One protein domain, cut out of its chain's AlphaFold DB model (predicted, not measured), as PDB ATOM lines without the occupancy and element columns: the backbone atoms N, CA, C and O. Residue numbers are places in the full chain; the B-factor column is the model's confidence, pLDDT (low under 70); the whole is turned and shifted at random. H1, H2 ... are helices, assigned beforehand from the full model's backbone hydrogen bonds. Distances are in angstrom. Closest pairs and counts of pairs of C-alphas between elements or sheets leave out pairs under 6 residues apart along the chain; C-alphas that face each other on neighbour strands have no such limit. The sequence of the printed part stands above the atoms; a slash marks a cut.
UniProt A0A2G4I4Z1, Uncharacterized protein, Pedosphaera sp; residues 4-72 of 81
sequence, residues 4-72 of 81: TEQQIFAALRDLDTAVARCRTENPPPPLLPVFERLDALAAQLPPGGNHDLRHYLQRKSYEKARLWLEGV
ATOM      1  N   THR A   4      12.460  12.477 -16.060       90.06
ATOM      2  CA  THR A   4      11.998  11.164 -16.536       90.06
ATOM      3  C   THR A   4      13.123  10.371 -17.204       90.06
ATOM      4  O   THR A   4      13.272   9.181 -16.947       90.06
ATOM      5  N   GLU A   5      13.959  11.018 -18.020       90.00
ATOM      6  CA  GLU A   5      15.119  10.372 -18.646       90.00
ATOM      7  C   GLU A   5      16.148   9.904 -17.603       90.00
ATOM      8  O   GLU A   5      16.655   8.789 -17.717       90.00
ATOM      9  N   GLN A   6      16.421  10.705 -16.565       91.31
ATOM     10  CA  GLN A   6      17.297  10.317 -15.447       91.31
ATOM     11  C   GLN A   6      16.757   9.093 -14.704       91.31
ATOM     12  O   GLN A   6      17.505   8.155 -14.423       91.31
ATOM     13  N   GLN A   7      15.448   9.058 -14.447       92.69
ATOM     14  CA  GLN A   7      14.797   7.912 -13.816       92.69
ATOM     15  C   GLN A   7      14.836   6.656 -14.692       92.69
ATOM     16  O   GLN A   7      15.073   5.564 -14.175       92.69
ATOM     17  N   ILE A   8      14.648   6.798 -16.009       92.25
ATOM     18  CA  ILE A   8      14.789   5.691 -16.966       92.25
ATOM     19  C   ILE A   8      16.220   5.159 -16.928       92.25
ATOM     20  O   ILE A   8      16.417   3.953 -16.818       92.25
ATOM     21  N   PHE A   9      17.221   6.038 -16.965       93.00
ATOM     22  CA  PHE A   9      18.621   5.625 -16.923       93.00
ATOM     23  C   PHE A   9      18.969   4.869 -15.642       93.00
ATOM     24  O   PHE A   9      19.597   3.813 -15.706       93.00
ATOM     25  N   ALA A  10      18.510   5.361 -14.490       93.62
ATOM     26  CA  ALA A  10      18.672   4.661 -13.220       93.62
ATOM     27  C   ALA A  10      18.028   3.264 -13.265       93.62
ATOM     28  O   ALA A  10      18.685   2.279 -12.943       93.62
ATOM     29  N   ALA A  11      16.793   3.154 -13.763       93.81
ATOM     30  CA  ALA A  11      16.097   1.874 -13.883       93.81
ATOM     31  C   ALA A  11      16.788   0.894 -14.859       93.81
ATOM     32  O   ALA A  11      16.807  -0.310 -14.611       93.81
ATOM     33  N   LEU A  12      17.403   1.387 -15.940       93.56
ATOM     34  CA  LEU A  12      18.198   0.564 -16.862       93.56
ATOM     35  C   LEU A  12      19.476   0.023 -16.201       93.56
ATOM     36  O   LEU A  12      19.862  -1.117 -16.454       93.56
ATOM     37  N   ARG A  13      20.125   0.811 -15.337       92.44
ATOM     38  CA  ARG A  13      21.287   0.357 -14.552       92.44
ATOM     39  C   ARG A  13      20.892  -0.637 -13.460       92.44
ATOM     40  O   ARG A  13      21.620  -1.601 -13.221       92.44
ATOM     41  N   ASP A  14      19.736  -0.429 -12.833       92.19
ATOM     42  CA  ASP A  14      19.162  -1.376 -11.875       92.19
ATOM     43  C   ASP A  14      18.867  -2.720 -12.556       92.19
ATOM     44  O   ASP A  14      19.163  -3.769 -11.987       92.19
ATOM     45  N   LEU A  15      18.357  -2.700 -13.796       91.75
ATOM     46  CA  LEU A  15      18.134  -3.907 -14.594       91.75
ATOM     47  C   LEU A  15      19.439  -4.668 -14.851       91.75
ATOM     48  O   LEU A  15      19.491  -5.872 -14.611       91.75
ATOM     49  N   ASP A  16      20.487  -3.978 -15.303       91.00
ATOM     50  CA  ASP A  16      21.814  -4.567 -15.550       91.00
ATOM     51  C   ASP A  16      22.372  -5.234 -14.279       91.00
ATOM     52  O   ASP A  16      22.759  -6.406 -14.281       91.00
ATOM     53  N   THR A  17      22.268  -4.526 -13.150       91.19
ATOM     54  CA  THR A  17      22.681  -5.024 -11.833       91.19
ATOM     55  C   THR A  17      21.861  -6.241 -11.403       91.19
ATOM     56  O   THR A  17      22.418  -7.234 -10.934       91.19
ATOM     57  N   ALA A  18      20.537  -6.203 -11.561       90.62
ATOM     58  CA  ALA A  18      19.661  -7.306 -11.185       90.62
ATOM     59  C   ALA A  18      19.911  -8.551 -12.054       90.62
ATOM     60  O   ALA A  18      19.966  -9.661 -11.528       90.62
ATOM     61  N   VAL A  19      20.151  -8.377 -13.359       89.94
ATOM     62  CA  VAL A  19      20.536  -9.464 -14.275       89.94
ATOM     63  C   VAL A  19      21.881 -10.073 -13.879       89.94
ATOM     64  O   VAL A  19      22.015 -11.299 -13.885       89.94
ATOM     65  N   ALA A  20      22.865  -9.254 -13.496       90.75
ATOM     66  CA  ALA A  20      24.142  -9.747 -12.985       90.75
ATOM     67  C   ALA A  20      23.948 -10.574 -11.703       90.75
ATOM     68  O   ALA A  20      24.481 -11.679 -11.594       90.75
ATOM     69  N   ARG A  21      23.109 -10.091 -10.777       90.62
ATOM     70  CA  ARG A  21      22.777 -10.779  -9.520       90.62
ATOM     71  C   ARG A  21      22.019 -12.089  -9.734       90.62
ATOM     72  O   ARG A  21      22.288 -13.047  -9.021       90.62
ATOM     73  N   CYS A  22      21.157 -12.198 -10.749       89.81
ATOM     74  CA  CYS A  22      20.504 -13.469 -11.100       89.81
ATOM     75  C   CYS A  22      21.494 -14.598 -11.419       89.81
ATOM     76  O   CYS A  22      21.137 -15.766 -11.291       89.81
ATOM     77  N   ARG A  23      22.721 -14.276 -11.852       87.88
ATOM     78  CA  ARG A  23      23.765 -15.277 -12.127       87.88
ATOM     79  C   ARG A  23      24.512 -15.722 -10.870       87.88
ATOM     80  O   ARG A  23      25.156 -16.765 -10.901       87.88
ATOM     81  N   THR A  24      24.466 -14.930  -9.799       90.81
ATOM     82  CA  THR A  24      25.270 -15.135  -8.585       90.81
ATOM     83  C   THR A  24      24.437 -15.489  -7.355       90.81
ATOM     84  O   THR A  24      24.960 -16.104  -6.431       90.81
ATOM     85  N   GLU A  25      23.163 -15.096  -7.312       90.69
ATOM     86  CA  GLU A  25      22.276 -15.251  -6.155       90.69
ATOM     87  C   GLU A  25      21.286 -16.407  -6.323       90.69
ATOM     88  O   GLU A  25      20.805 -16.686  -7.422       90.69
ATOM     89  N   ASN A  26      20.958 -17.061  -5.205       83.62
ATOM     90  CA  ASN A  26      19.941 -18.103  -5.143       83.62
ATOM     91  C   ASN A  26      19.092 -17.940  -3.860       83.62
ATOM     92  O   ASN A  26      19.637 -18.108  -2.766       83.62
ATOM     93  N   PRO A  27      17.787 -17.615  -3.962       84.44
ATOM     94  CA  PRO A  27      17.029 -17.426  -5.201       84.44
ATOM     95  C   PRO A  27      17.418 -16.131  -5.944       84.44
ATOM     96  O   PRO A  27      17.843 -15.164  -5.310       84.44
ATOM     97  N   PRO A  28      17.273 -16.096  -7.280       86.75
ATOM     98  CA  PRO A  28      17.553 -14.901  -8.067       86.75
ATOM     99  C   PRO A  28      16.573 -13.761  -7.728       86.75
ATOM    100  O   PRO A  28      15.403 -14.024  -7.423       86.75
ATOM    101  N   PRO A  29      17.006 -12.490  -7.810       88.38
ATOM    102  CA  PRO A  29      16.127 -11.351  -7.581       88.38
ATOM    103  C   PRO A  29      15.024 -11.248  -8.652       88.38
ATOM    104  O   PRO A  29      15.238 -11.597  -9.818       88.38
ATOM    105  N   PRO A  30      13.835 -10.730  -8.297       88.75
ATOM    106  CA  PRO A  30      12.748 -10.557  -9.252       88.75
ATOM    107  C   PRO A  30      13.066  -9.422 -10.234       88.75
ATOM    108  O   PRO A  30      13.243  -8.273  -9.838       88.75
ATOM    109  N   LEU A  31      13.090  -9.736 -11.533       90.00
ATOM    110  CA  LEU A  31      13.300  -8.747 -12.604       90.00
ATOM    111  C   LEU A  31      12.004  -8.040 -13.028       90.00
ATOM    112  O   LEU A  31      12.050  -6.935 -13.561       90.00
ATOM    113  N   LEU A  32      10.848  -8.665 -12.772       91.75
ATOM    114  CA  LEU A  32       9.528  -8.151 -13.156       91.75
ATOM    115  C   LEU A  32       9.282  -6.701 -12.689       91.75
ATOM    116  O   LEU A  32       8.928  -5.881 -13.535       91.75
ATOM    117  N   PRO A  33       9.558  -6.333 -11.418       92.00
ATOM    118  CA  PRO A  33       9.324  -4.970 -10.934       92.00
ATOM    119  C   PRO A  33      10.176  -3.918 -11.655       92.00
ATOM    120  O   PRO A  33       9.775  -2.761 -11.775       92.00
ATOM    121  N   VAL A  34      11.357  -4.305 -12.153       91.44
ATOM    122  CA  VAL A  34      12.239  -3.400 -12.901       91.44
ATOM    123  C   VAL A  34      11.653  -3.108 -14.282       91.44
ATOM    124  O   VAL A  34      11.645  -1.954 -14.712       91.44
ATOM    125  N   PHE A  35      11.105  -4.123 -14.955       90.56
ATOM    126  CA  PHE A  35      10.430  -3.944 -16.241       90.56
ATOM    127  C   PHE A  35       9.159  -3.099 -16.114       90.56
ATOM    128  O   PHE A  35       8.987  -2.159 -16.883       90.56
ATOM    129  N   GLU A  36       8.321  -3.363 -15.108       92.12
ATOM    130  CA  GLU A  36       7.109  -2.570 -14.859       92.12
ATOM    131  C   GLU A  36       7.437  -1.093 -14.603       92.12
ATOM    132  O   GLU A  36       6.774  -0.195 -15.127       92.12
ATOM    133  N   ARG A  37       8.511  -0.827 -13.848       92.56
ATOM    134  CA  ARG A  37       9.000   0.536 -13.617       92.56
ATOM    135  C   ARG A  37       9.464   1.201 -14.913       92.56
ATOM    136  O   ARG A  37       9.144   2.367 -15.134       92.56
ATOM    137  N   LEU A  38      10.197   0.486 -15.767       91.56
ATOM    138  CA  LEU A  38      10.640   1.000 -17.067       91.56
ATOM    139  C   LEU A  38       9.455   1.329 -17.981       91.56
ATOM    140  O   LEU A  38       9.452   2.398 -18.588       91.56
ATOM    141  N   ASP A  39       8.437   0.470 -18.034       90.44
ATOM    142  CA  ASP A  39       7.233   0.700 -18.839       90.44
ATOM    143  C   ASP A  39       6.438   1.915 -18.329       90.44
ATOM    144  O   ASP A  39       6.031   2.776 -19.116       90.44
ATOM    145  N   ALA A  40       6.286   2.054 -17.007       91.88
ATOM    146  CA  ALA A  40       5.626   3.206 -16.393       91.88
ATOM    147  C   ALA A  40       6.377   4.524 -16.651       91.88
ATOM    148  O   ALA A  40       5.755   5.565 -16.873       91.88
ATOM    149  N   LEU A  41       7.711   4.501 -16.633       90.88
ATOM    150  CA  LEU A  41       8.535   5.671 -16.943       90.88
ATOM    151  C   LEU A  41       8.506   6.010 -18.439       90.88
ATOM    152  O   LEU A  41       8.400   7.181 -18.801       90.88
ATOM    153  N   ALA A  42       8.531   5.001 -19.311       88.25
ATOM    154  CA  ALA A  42       8.415   5.186 -20.754       88.25
ATOM    155  C   ALA A  42       7.068   5.819 -21.145       88.25
ATOM    156  O   ALA A  42       7.018   6.644 -22.057       88.25
ATOM    157  N   ALA A  43       5.988   5.484 -20.434       88.12
ATOM    158  CA  ALA A  43       4.670   6.093 -20.618       88.12
ATOM    159  C   ALA A  43       4.610   7.573 -20.190       88.12
ATOM    160  O   ALA A  43       3.782   8.323 -20.704       88.12
ATOM    161  N   GLN A  44       5.490   7.999 -19.280       88.12
ATOM    162  CA  GLN A  44       5.585   9.383 -18.801       88.12
ATOM    163  C   GLN A  44       6.510  10.258 -19.653       88.12
ATOM    164  O   GLN A  44       6.621  11.458 -19.391       88.12
ATOM    165  N   LEU A  45       7.176   9.692 -20.666       83.38
ATOM    166  CA  LEU A  45       8.016  10.480 -21.559       83.38
ATOM    167  C   LEU A  45       7.175  11.564 -22.248       83.38
ATOM    168  O   LEU A  45       6.131  11.255 -22.837       83.38
ATOM    169  N   PRO A  46       7.625  12.832 -22.215       78.75
ATOM    170  CA  PRO A  46       6.891  13.909 -22.849       78.75
ATOM    171  C   PRO A  46       6.752  13.636 -24.357       78.75
ATOM    172  O   PRO A  46       7.670  13.096 -24.975       78.75
ATOM    173  N   PRO A  47       5.635  14.033 -24.989       67.31
ATOM    174  CA  PRO A  47       5.427  13.846 -26.428       67.31
ATOM    175  C   PRO A  47       6.427  14.628 -27.299       67.31
ATOM    176  O   PRO A  47       6.627  14.261 -28.449       67.31
ATOM    177  N   GLY A  48       7.079  15.663 -26.750       65.06
ATOM    178  CA  GLY A  48       8.227  16.347 -27.364       65.06
ATOM    179  C   GLY A  48       9.596  15.765 -26.977       65.06
ATOM    180  O   GLY A  48      10.619  16.376 -27.266       65.06
ATOM    181  N   GLY A  49       9.617  14.635 -26.265       68.50
ATOM    182  CA  GLY A  49      10.827  13.905 -25.904       68.50
ATOM    183  C   GLY A  49      11.449  13.181 -27.096       68.50
ATOM    184  O   GLY A  49      10.898  13.147 -28.196       68.50
ATOM    185  N   ASN A  50      12.621  12.591 -26.876       74.81
ATOM    186  CA  ASN A  50      13.388  12.001 -27.963       74.81
ATOM    187  C   ASN A  50      12.743  10.712 -28.501       74.81
ATOM    188  O   ASN A  50      12.547   9.740 -27.763       74.81
ATOM    189  N   HIS A  51      12.417  10.710 -29.796       84.00
ATOM    190  CA  HIS A  51      11.728   9.606 -30.468       84.00
ATOM    191  C   HIS A  51      12.516   8.291 -30.378       84.00
ATOM    192  O   HIS A  51      11.922   7.239 -30.138       84.00
ATOM    193  N   ASP A  52      13.844   8.355 -30.492       86.62
ATOM    194  CA  ASP A  52      14.711   7.175 -30.466       86.62
ATOM    195  C   ASP A  52      14.687   6.479 -29.105       86.62
ATOM    196  O   ASP A  52      14.489   5.267 -29.030       86.62
ATOM    197  N   LEU A  53      14.779   7.242 -28.011       86.75
ATOM    198  CA  LEU A  53      14.687   6.694 -26.656       86.75
ATOM    199  C   LEU A  53      13.356   5.966 -26.441       86.75
ATOM    200  O   LEU A  53      13.325   4.834 -25.953       86.75
ATOM    201  N   ARG A  54      12.251   6.596 -26.848       87.00
ATOM    202  CA  ARG A  54      10.921   5.988 -26.770       87.00
ATOM    203  C   ARG A  54      10.843   4.713 -27.612       87.00
ATOM    204  O   ARG A  54      10.297   3.717 -27.142       87.00
ATOM    205  N   HIS A  55      11.404   4.724 -28.821       89.06
ATOM    206  CA  HIS A  55      11.465   3.554 -29.693       89.06
ATOM    207  C   HIS A  55      12.239   2.400 -29.043       89.06
ATOM    208  O   HIS A  55      11.753   1.267 -29.020       89.06
ATOM    209  N   TYR A  56      13.411   2.674 -28.465       90.81
ATOM    210  CA  TYR A  56      14.217   1.653 -27.800       90.81
ATOM    211  C   TYR A  56      13.491   1.033 -26.606       90.81
ATOM    212  O   TYR A  56      13.469  -0.191 -26.487       90.81
ATOM    213  N   LEU A  57      12.840   1.846 -25.769       89.62
ATOM    214  CA  LEU A  57      12.063   1.353 -24.628       89.62
ATOM    215  C   LEU A  57      10.869   0.499 -25.080       89.62
ATOM    216  O   LEU A  57      10.688  -0.608 -24.579       89.62
ATOM    217  N   GLN A  58      10.117   0.942 -26.093       86.94
ATOM    218  CA  GLN A  58       8.977   0.189 -26.637       86.94
ATOM    219  C   GLN A  58       9.381  -1.155 -27.254       86.94
ATOM    220  O   GLN A  58       8.634  -2.130 -27.173       86.94
ATOM    221  N   ARG A  59      10.572  -1.234 -27.857       88.94
ATOM    222  CA  ARG A  59      11.113  -2.479 -28.423       88.94
ATOM    223  C   ARG A  59      11.907  -3.306 -27.418       88.94
ATOM    224  O   ARG A  59      12.575  -4.253 -27.829       88.94
ATOM    225  N   LYS A  60      11.872  -2.951 -26.126       87.31
ATOM    226  CA  LYS A  60      12.651  -3.597 -25.054       87.31
ATOM    227  C   LYS A  60      14.153  -3.662 -25.361       87.31
ATOM    228  O   LYS A  60      14.870  -4.539 -24.891       87.31
ATOM    229  N   SER A  61      14.643  -2.719 -26.164       89.56
ATOM    230  CA  SER A  61      16.056  -2.552 -26.499       89.56
ATOM    231  C   SER A  61      16.742  -1.731 -25.407       89.56
ATOM    232  O   SER A  61      17.228  -0.628 -25.648       89.56
ATOM    233  N   TYR A  62      16.740  -2.261 -24.182       90.50
ATOM    234  CA  TYR A  62      17.210  -1.566 -22.979       90.50
ATOM    235  C   TYR A  62      18.685  -1.156 -23.062       90.50
ATOM    236  O   TYR A  62      19.044  -0.068 -22.620       90.50
ATOM    237  N   GLU A  63      19.526  -1.970 -23.700       88.44
ATOM    238  CA  GLU A  63      20.935  -1.635 -23.926       88.44
ATOM    239  C   GLU A  63      21.100  -0.420 -24.847       88.44
ATOM    240  O   GLU A  63      21.822   0.514 -24.512       88.44
ATOM    241  N   LYS A  64      20.347  -0.362 -25.954       88.94
ATOM    242  CA  LYS A  64      20.341   0.805 -26.849       88.94
ATOM    243  C   LYS A  64      19.811   2.053 -26.152       88.94
ATOM    244  O   LYS A  64      20.387   3.123 -26.309       88.94
ATOM    245  N   ALA A  65      18.756   1.911 -25.345       91.25
ATOM    246  CA  ALA A  65      18.241   3.008 -24.533       91.25
ATOM    247  C   ALA A  65      19.311   3.534 -23.561       91.25
ATOM    248  O   ALA A  65      19.456   4.745 -23.414       91.25
ATOM    249  N   ARG A  66      20.096   2.640 -22.943       90.75
ATOM    250  CA  ARG A  66      21.191   3.018 -22.042       90.75
ATOM    251  C   ARG A  66      22.303   3.751 -22.786       90.75
ATOM    252  O   ARG A  66      22.657   4.844 -22.367       90.75
ATOM    253  N   LEU A  67      22.789   3.192 -23.896       89.44
ATOM    254  CA  LEU A  67      23.835   3.810 -24.721       89.44
ATOM    255  C   LEU A  67      23.422   5.210 -25.179       89.44
ATOM    256  O   LEU A  67      24.177   6.164 -25.015       89.44
ATOM    257  N   TRP A  68      22.183   5.339 -25.653       88.94
ATOM    258  CA  TRP A  68      21.619   6.616 -26.068       88.94
ATOM    259  C   TRP A  68      21.607   7.641 -24.919       88.94
ATOM    260  O   TRP A  68      22.023   8.784 -25.102       88.94
ATOM    261  N   LEU A  69      21.196   7.225 -23.716       88.75
ATOM    262  CA  LEU A  69      21.201   8.064 -22.509       88.75
ATOM    263  C   LEU A  69      22.619   8.411 -22.017       88.75
ATOM    264  O   LEU A  69      22.808   9.458 -21.405       88.75
ATOM    265  N   GLU A  70      23.612   7.570 -22.311       87.12
ATOM    266  CA  GLU A  70      25.038   7.815 -22.050       87.12
ATOM    267  C   GLU A  70      25.680   8.751 -23.093       87.12
ATOM    268  O   GLU A  70      26.852   9.102 -22.968       87.12
ATOM    269  N   GLY A  71      24.927   9.176 -24.117       84.94
ATOM    270  CA  GLY A  71      25.447   9.962 -25.238       84.94
ATOM    271  C   GLY A  71      26.343   9.151 -26.177       84.94
ATOM    272  O   GLY A  71      27.063   9.723 -26.995       84.94
ATOM    273  N   VAL A  72      26.311   7.822 -26.056       83.94
ATOM    274  CA  VAL A  72      26.986   6.888 -26.949       83.94
ATOM    275  C   VAL A  72      26.033   6.544 -28.083       83.94
ATOM    276  O   VAL A  72      24.840   6.331 -27.882       83.94
TER     277      VAL A  72
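Overview. This is residues 4 to 72 of the 81 residues of an uncharacterized protein of Pedosphaera sp (UniProt A0A2G4I4Z1). Four helices make a small up-and-down bundle, a ring of four in which each helix runs opposite to the next and H4 closes back on H1. H1 and H2 form a longer helical hairpin, and the short hairpin of H3 and H4 packs on part of its length alone. The 69 printed residues hold the named helices H1, H2, H3 and H4 in that order, with no named strand; the class is all helix. The whole is compact, with a radius of gyration of the C-alphas of 12.4 A, yet elongated, spanning 43 by 24 by 19 A.

Arrangement. Start with H1, residues 4 to 22, which touches H2, residues 32 to 43, as a hairpin at a shallow tilt of 18 degrees; their closest C-alphas, Leu 15 and Val 34, are 6.2 A apart. With residues 38 to 42 alone, H2 touches H3, residues 51 to 58, in a second hairpin at a shallow tilt of 30 degrees; look at the closest C-alphas, Ala 42 and Leu 57, 6.6 A apart. H3 and H4, residues 62 to 69, touch as a third hairpin at a shallow tilt of 24 degrees, with Tyr 56 and Ala 65 the closest C-alphas at 5.4 A. With residues 5 to 13 alone, H1 touches H4, opposite ways at a steep tilt of 41 degrees; the closest C-alphas, Phe 9 and Arg 66, are 6.3 A apart. H1 and H3 are apart, as are H2 and H4. In H1, H2, H3 and H4 every O i to N i+4 pair is within hydrogen-bond range.

Along the chain. Find C-alpha 4 at (11.998, 11.164, -16.536); from there H1 runs 26.6 A to C-alpha 22. H2 runs 16.8 A from C-alpha 32, at (9.528, -8.151, -13.156). H3 measures 10.5 A, and H4 10.4 A, ending at C-alpha 69 at (21.201, 8.064, -22.509).

Size, cuts and confidence. The C-alphas farthest apart, Asn 26 and Gly 48, are 42.6 A apart. The printed part has no cut and no long link; the link from H3 to H4 is tight. Look for pLDDT under 70 at residues 47 to 49.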